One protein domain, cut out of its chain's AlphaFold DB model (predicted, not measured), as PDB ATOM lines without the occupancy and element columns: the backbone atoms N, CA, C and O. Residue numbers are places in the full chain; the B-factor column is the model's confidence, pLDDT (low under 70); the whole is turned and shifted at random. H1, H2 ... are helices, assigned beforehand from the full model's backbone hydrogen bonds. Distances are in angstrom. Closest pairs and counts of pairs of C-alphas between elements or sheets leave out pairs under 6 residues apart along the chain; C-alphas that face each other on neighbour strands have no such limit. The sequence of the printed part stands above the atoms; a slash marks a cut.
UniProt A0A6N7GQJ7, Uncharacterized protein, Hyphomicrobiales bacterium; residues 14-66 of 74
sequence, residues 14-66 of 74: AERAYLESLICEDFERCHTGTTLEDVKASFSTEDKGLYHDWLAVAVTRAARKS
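This is residues 14 to 66 of the 74 residues of an uncharacterized protein of Hyphomicrobiales bacterium (UniProt A0A6N7GQJ7). Two long helices, H1 and H3, cross nearly at right angles as an X, and the short helix H2 packs on the later part of H1, running back roughly alongside the first part of H3. The end of H1 and the turn after it, residues 29 to 34, stick out from this body. The printed part has 53 residues with three named helices, in the order H1, H2, H3, and no named strand; the class is all helix. The whole is compact, with a radius of gyration of the C-alphas of 11.3 A, and spans 32 by 26 by 18 A.

Find C-alpha 14 at (34.452, 10.687, 25.594); from there H1, residues 14 to 30, runs 24.7 A to C-alpha 30 at (33.059, 2.972, 2.219), with z falling along the way. After five residues look for H2, residues 36 to 42, which measures 9.8 A from first to last C-alpha. Six residues further on, at C-alpha 49, (17.464, 4.625, 15.469), H3 begins; it takes in residues 49 to 65 and runs 24.6 A to C-alpha 65 at (39.521, -5.442, 19.445), with x rising.

Begin with H1, which touches both other helices. With residues 23 to 28 alone it touches H2, and the closest C-alphas, those of Cys 24 and Leu 36, are 5.8 A apart. The lines of H1 and H2 are about perpendicular, at 87 degrees. With residues 19 to 23 alone H1 touches H3, and H3 touches H1 with residues 54 to 59 alone; look at Leu 19 and Ala 58, whose C-alphas are the closest of the two helices at 5.7 A. The lines of H1 and H3 are about perpendicular, at 85 degrees. H2 and H3 are close but not clearly touching, their closest C-alphas being those of Lys 40 and Tyr 51 at 7.5 A. They run opposite ways at a shallow tilt of 21 degrees. In H2 every O i to N i+4 pair is within hydrogen-bond range, while in H1 11 of 13 are, and in H3 12 of 13.

The two C-alphas farthest apart are those of Glu 46 and Ser 66, at 32.7 A, while the first and last printed C-alphas, those of Ala 14 and Ser 66, are 16.6 A apart. The printed part has no cut; the link from H1 to H2 is tight and the link from H2 to H3 is short. In the B-factor column the mean pLDDT of the printed part is 74.3, and you will find values under 70 at residue 31, residues 42 to 48 and residues 65 to 66.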
ATOM      1  N   ALA A  14      33.199  11.330  25.981       78.44
ATOM      2  CA  ALA A  14      34.452  10.687  25.594       78.44
ATOM      3  C   ALA A  14      34.212   9.297  24.983       78.44
ATOM      4  O   ALA A  14      34.784   8.965  23.946       78.44
ATOM      5  N   GLU A  15      33.316   8.507  25.581       77.31
ATOM      6  CA  GLU A  15      32.901   7.215  25.029       77.31
ATOM      7  C   GLU A  15      32.164   7.393  23.699       77.31
ATOM      8  O   GLU A  15      32.429   6.663  22.744       77.31
ATOM      9  N   ARG A  16      31.296   8.408  23.594       82.38
ATOM     10  CA  ARG A  16      30.631   8.750  22.331       82.38
ATOM     11  C   ARG A  16      31.647   9.080  21.243       82.38
ATOM     12  O   ARG A  16      31.577   8.483  20.178       82.38
ATOM     13  N   ALA A  17      32.595   9.976  21.509       81.06
ATOM     14  CA  ALA A  17      33.622  10.365  20.545       81.06
ATOM     15  C   ALA A  17      34.489   9.169  20.118       81.06
ATOM     16  O   ALA A  17      34.812   9.023  18.941       81.06
ATOM     17  N   TYR A  18      34.812   8.270  21.052       81.69
ATOM     18  CA  TYR A  18      35.535   7.039  20.742       81.69
ATOM     19  C   TYR A  18      34.731   6.111  19.820       81.69
ATOM     20  O   TYR A  18      35.234   5.702  18.773       81.69
ATOM     21  N   LEU A  19      33.472   5.816  20.157       81.81
ATOM     22  CA  LEU A  19      32.605   4.981  19.321       81.81
ATOM     23  C   LEU A  19      32.365   5.611  17.945       81.81
ATOM     24  O   LEU A  19      32.391   4.909  16.937       81.81
ATOM     25  N   GLU A  20      32.191   6.930  17.888       83.12
ATOM     26  CA  GLU A  20      32.065   7.665  16.631       83.12
ATOM     27  C   GLU A  20      33.338   7.595  15.789       83.12
ATOM     28  O   GLU A  20      33.229   7.396  14.584       83.12
ATOM     29  N   SER A  21      34.530   7.668  16.390       82.44
ATOM     30  CA  SER A  21      35.790   7.523  15.645       82.44
ATOM     31  C   SER A  21      35.913   6.154  14.968       82.44
ATOM     32  O   SER A  21      36.329   6.072  13.814       82.44
ATOM     33  N   LEU A  22      35.460   5.088  15.643       80.62
ATOM     34  CA  LEU A  22      35.436   3.734  15.084       80.62
ATOM     35  C   LEU A  22      34.463   3.623  13.904       80.62
ATOM     36  O   LEU A  22      34.736   2.906  12.944       80.62
ATOM     37  N   ILE A  23      33.329   4.324  13.971       81.44
ATOM     38  CA  ILE A  23      32.354   4.369  12.876       81.44
ATOM     39  C   ILE A  23      32.897   5.218  11.723       81.44
ATOM     40  O   ILE A  23      32.734   4.826  10.573       81.44
ATOM     41  N   CYS A  24      33.550   6.346  12.011       80.44
ATOM     42  CA  CYS A  24      34.063   7.283  11.009       80.44
ATOM     43  C   CYS A  24      35.145   6.639  10.136       80.44
ATOM     44  O   CYS A  24      35.065   6.725   8.915       80.44
ATOM     45  N   GLU A  25      36.087   5.907  10.744       77.62
ATOM     46  CA  GLU A  25      37.145   5.188  10.017       77.62
ATOM     47  C   GLU A  25      36.562   4.177   9.010       77.62
ATOM     48  O   GLU A  25      37.016   4.075   7.870       77.62
ATOM     49  N   ASP A  26      35.516   3.447   9.402       74.12
ATOM     50  CA  ASP A  26      34.836   2.500   8.514       74.12
ATOM     51  C   ASP A  26      33.926   3.206   7.493       74.12
ATOM     52  O   ASP A  26      33.784   2.746   6.356       74.12
ATOM     53  N   PHE A  27      33.311   4.326   7.878       74.25
ATOM     54  CA  PHE A  27      32.420   5.105   7.027       74.25
ATOM     55  C   PHE A  27      33.181   5.751   5.867       74.25
ATOM     56  O   PHE A  27      32.781   5.572   4.717       74.25
ATOM     57  N   GLU A  28      34.310   6.406   6.144       77.31
ATOM     58  CA  GLU A  28      35.168   7.058   5.145       77.31
ATOM     59  C   GLU A  28      35.744   6.064   4.129       77.31
ATOM     60  O   GLU A  28      35.863   6.372   2.942       77.31
ATOM     61  N   ARG A  29      36.049   4.835   4.565       74.94
ATOM     62  CA  ARG A  29      36.525   3.764   3.675       74.94
ATOM     63  C   ARG A  29      35.465   3.286   2.686       74.94
ATOM     64  O   ARG A  29      35.821   2.795   1.616       74.94
ATOM     65  N   CYS A  30      34.189   3.396   3.047       73.38
ATOM     66  CA  CYS A  30      33.059   2.972   2.219       73.38
ATOM     67  C   CYS A  30      32.405   4.135   1.454       73.38
ATOM     68  O   CYS A  30      31.764   3.897   0.433       73.38
ATOM     69  N   HIS A  31      32.571   5.373   1.924       66.50
ATOM     70  CA  HIS A  31      31.923   6.570   1.389       66.50
ATOM     71  C   HIS A  31      32.952   7.683   1.181       66.50
ATOM     72  O   HIS A  31      33.093   8.606   1.981       66.50
ATOM     73  N   THR A  32      33.672   7.625   0.063       72.06
ATOM     74  CA  THR A  32      34.543   8.726  -0.358       72.06
ATOM     75  C   THR A  32      33.700   9.943  -0.742       72.06
ATOM     76  O   THR A  32      32.982   9.899  -1.740       72.06
ATOM     77  N   GLY A  33      33.816  11.032   0.021       70.81
ATOM     78  CA  GLY A  33      33.166  12.318  -0.273       70.81
ATOM     79  C   GLY A  33      31.933  12.645   0.573       70.81
ATOM     80  O   GLY A  33      31.311  13.678   0.347       70.81
ATOM     81  N   THR A  34      31.586  11.804   1.547       73.56
ATOM     82  CA  THR A  34      30.568  12.107   2.561       73.56
ATOM     83  C   THR A  34      31.210  11.956   3.931       73.56
ATOM     84  O   THR A  34      31.907  10.970   4.164       73.56
ATOM     85  N   THR A  35      31.011  12.921   4.828       76.19
ATOM     86  CA  THR A  35      31.511  12.803   6.204       76.19
ATOM     87  C   THR A  35      30.465  12.152   7.103       76.19
ATOM     88  O   THR A  35      29.261  12.202   6.833       76.19
ATOM     89  N   LEU A  36      30.909  11.548   8.208       73.38
ATOM     90  CA  LEU A  36      29.985  11.027   9.216       73.38
ATOM     91  C   LEU A  36      29.088  12.144   9.783       73.38
ATOM     92  O   LEU A  36      27.939  11.888  10.135       73.38
ATOM     93  N   GLU A  37      29.585  13.381   9.838       74.75
ATOM     94  CA  GLU A  37      28.834  14.559  10.282       74.75
ATOM     95  C   GLU A  37      27.691  14.918   9.326       74.75
ATOM     96  O   GLU A  37      26.582  15.178   9.791       74.75
ATOM     97  N   ASP A  38      27.912  14.839   8.011       73.44
ATOM     98  CA  ASP A  38      26.872  15.083   6.999       73.44
ATOM     99  C   ASP A  38      25.732  14.062   7.105       73.44
ATOM    100  O   ASP A  38      24.547  14.395   6.988       73.44
ATOM    101  N   VAL A  39      26.079  12.801   7.379       74.69
ATOM    102  CA  VAL A  39      25.078  11.753   7.598       74.69
ATOM    103  C   VAL A  39      24.378  11.930   8.938       74.69
ATOM    104  O   VAL A  39      23.156  11.808   9.005       74.69
ATOM    105  N   LYS A  40      25.113  12.311   9.990       73.94
ATOM    106  CA  LYS A  40      24.531  12.661  11.292       73.94
ATOM    107  C   LYS A  40      23.546  13.825  11.190       73.94
ATOM    108  O   LYS A  40      22.515  13.784  11.851       73.94
ATOM    109  N   ALA A  41      23.829  14.822  10.354       73.75
ATOM    110  CA  ALA A  41      22.932  15.943  10.082       73.75
ATOM    111  C   ALA A  41      21.702  15.538   9.249       73.75
ATOM    112  O   ALA A  41      20.652  16.168   9.356       73.75
ATOM    113  N   SER A  42      21.824  14.478   8.443       67.75
ATOM    114  CA  SER A  42      20.731  13.922   7.634       67.75
ATOM    115  C   SER A  42      19.778  13.031   8.441       67.75
ATOM    116  O   SER A  42      18.645  12.807   8.012       67.75
ATOM    117  N   PHE A  43      20.192  12.550   9.619       64.69
ATOM    118  CA  PHE A  43      19.269  11.930  10.565       64.69
ATOM    119  C   PHE A  43      18.369  13.010  11.169       64.69
ATOM    120  O   PHE A  43      18.777  13.776  12.043       64.69
ATOM    121  N   SER A  44      17.119  13.067  10.696       57.50
ATOM    122  CA  SER A  44      16.070  13.859  11.340       57.50
ATOM    123  C   SER A  44      16.006  13.513  12.827       57.50
ATOM    124  O   SER A  44      16.269  12.379  13.230       57.50
ATOM    125  N   THR A  45      15.598  14.475  13.650       58.88
ATOM    126  CA  THR A  45      15.361  14.318  15.093       58.88
ATOM    127  C   THR A  45      14.558  13.064  15.478       58.88
ATOM    128  O   THR A  45      14.691  12.606  16.614       58.88
ATOM    129  N   GLU A  46      13.769  12.507  14.553       55.97
ATOM    130  CA  GLU A  46      12.960  11.290  14.711       55.97
ATOM    131  C   GLU A  46      13.677   9.981  14.335       55.97
ATOM    132  O   GLU A  46      13.307   8.934  14.861       55.97
ATOM    133  N   ASP A  47      14.724  10.006  13.504       61.88
ATOM    134  CA  ASP A  47      15.395   8.798  12.992       61.88
ATOM    135  C   ASP A  47      16.775   8.576  13.634       61.88
ATOM    136  O   ASP A  47      17.780   8.260  12.997       61.88
ATOM    137  N   LYS A  48      16.827   8.746  14.959       64.25
ATOM    138  CA  LYS A  48      18.024   8.432  15.759       64.25
ATOM    139  C   LYS A  48      18.290   6.927  15.856       64.25
ATOM    140  O   LYS A  48      19.352   6.537  16.338       64.25
ATOM    141  N   GLY A  49      17.349   6.084  15.418       70.56
ATOM    142  CA  GLY A  49      17.464   4.625  15.469       70.56
ATOM    143  C   GLY A  49      18.707   4.117  14.743       70.56
ATOM    144  O   GLY A  49      19.481   3.357  15.322       70.56
ATOM    145  N   LEU A  50      18.975   4.635  13.539       73.12
ATOM    146  CA  LEU A  50      20.128   4.200  12.747       73.12
ATOM    147  C   LEU A  50      21.468   4.601  13.381       73.12
ATOM    148  O   LEU A  50      22.429   3.833  13.356       73.12
ATOM    149  N   TYR A  51      21.529   5.774  14.014       76.00
ATOM    150  CA  TYR A  51      22.718   6.205  14.746       76.00
ATOM    151  C   TYR A  51      22.992   5.310  15.970       76.00
ATOM    152  O   TYR A  51      24.132   4.900  16.195       76.00
ATOM    153  N   HIS A  52      21.954   4.936  16.726       77.12
ATOM    154  CA  HIS A  52      22.098   4.000  17.848       77.12
ATOM    155  C   HIS A  52      22.524   2.596  17.399       77.12
ATOM    156  O   HIS A  52      23.340   1.962  18.072       77.12
ATOM    157  N   ASP A  53      22.042   2.136  16.246       79.69
ATOM    158  CA  ASP A  53      22.476   0.870  15.652       79.69
ATOM    159  C   ASP A  53      23.957   0.878  15.280       79.69
ATOM    160  O   ASP A  53      24.673  -0.102  15.512       79.69
ATOM    161  N   TRP A  54      24.450   1.991  14.739       81.75
ATOM    162  CA  TRP A  54      25.867   2.135  14.416       81.75
ATOM    163  C   TRP A  54      26.739   2.109  15.672       81.75
ATOM    164  O   TRP A  54      27.760   1.416  15.689       81.75
ATOM    165  N   LEU A  55      26.301   2.761  16.754       81.19
ATOM    166  CA  LEU A  55      26.978   2.678  18.053       81.19
ATOM    167  C   LEU A  55      26.985   1.246  18.610       81.19
ATOM    168  O   LEU A  55      28.011   0.794  19.118       81.19
ATOM    169  N   ALA A  56      25.892   0.491  18.469       81.75
ATOM    170  CA  ALA A  56      25.828  -0.908  18.906       81.75
ATOM    171  C   ALA A  56      26.831  -1.810  18.166       81.75
ATOM    172  O   ALA A  56      27.509  -2.656  18.771       81.75
ATOM    173  N   VAL A  57      26.986  -1.602  16.855       80.50
ATOM    174  CA  VAL A  57      28.007  -2.292  16.055       80.50
ATOM    175  C   VAL A  57      29.415  -1.885  16.501       80.50
ATOM    176  O   VAL A  57      30.276  -2.761  16.641       80.50
ATOM    177  N   ALA A  58      29.642  -0.598  16.777       80.44
ATOM    178  CA  ALA A  58      30.925  -0.082  17.252       80.44
ATOM    179  C   ALA A  58      31.327  -0.681  18.609       80.44
ATOM    180  O   ALA A  58      32.445  -1.179  18.736       80.44
ATOM    181  N   VAL A  59      30.411  -0.758  19.582       79.12
ATOM    182  CA  VAL A  59      30.651  -1.415  20.885       79.12
ATOM    183  C   VAL A  59      31.027  -2.883  20.701       79.12
ATOM    184  O   VAL A  59      32.026  -3.354  21.245       79.12
ATOM    185  N   THR A  60      30.281  -3.611  19.868       78.88
ATOM    186  CA  THR A  60      30.561  -5.031  19.594       78.88
ATOM    187  C   THR A  60      31.928  -5.225  18.919       78.88
ATOM    188  O   THR A  60      32.555  -6.282  19.032       78.88
ATOM    189  N   ARG A  61      32.413  -4.230  18.167       74.62
ATOM    190  CA  ARG A  61      33.760  -4.241  17.576       74.62
ATOM    191  C   ARG A  61      34.835  -3.870  18.595       74.62
ATOM    192  O   ARG A  61      35.838  -4.578  18.657       74.62
ATOM    193  N   ALA A  62      34.614  -2.850  19.421       73.62
ATOM    194  CA  ALA A  62      35.522  -2.469  20.500       73.62
ATOM    195  C   ALA A  62      35.766  -3.642  21.463       73.62
ATOM    196  O   ALA A  62      36.915  -3.986  21.727       73.62
ATOM    197  N   ALA A  63      34.701  -4.351  21.853       72.56
ATOM    198  CA  ALA A  63      34.774  -5.558  22.681       72.56
ATOM    199  C   ALA A  63      35.651  -6.670  22.069       72.56
ATOM    200  O   ALA A  63      36.312  -7.414  22.788       72.56
ATOM    201  N   ARG A  64      35.668  -6.785  20.732       71.06
ATOM    202  CA  ARG A  64      36.481  -7.771  19.997       71.06
ATOM    203  C   ARG A  64      37.930  -7.328  19.791       71.06
ATOM    204  O   ARG A  64      38.801  -8.186  19.701       71.06
ATOM    205  N   LYS A  65      38.185  -6.019  19.685       67.56
ATOM    206  CA  LYS A  65      39.521  -5.442  19.445       67.56
ATOM    207  C   LYS A  65      40.303  -5.246  20.753       67.56
ATOM    208  O   LYS A  65      41.519  -5.401  20.744       67.56
ATOM    209  N   SER A  66      39.600  -4.982  21.859       60.91
ATOM    210  CA  SER A  66      40.163  -4.748  23.194       60.91
ATOM    211  C   SER A  66      39.202  -5.244  24.291       60.91
ATOM    212  O   SER A  66      38.354  -4.475  24.749       60.91
TER     213      SER A  66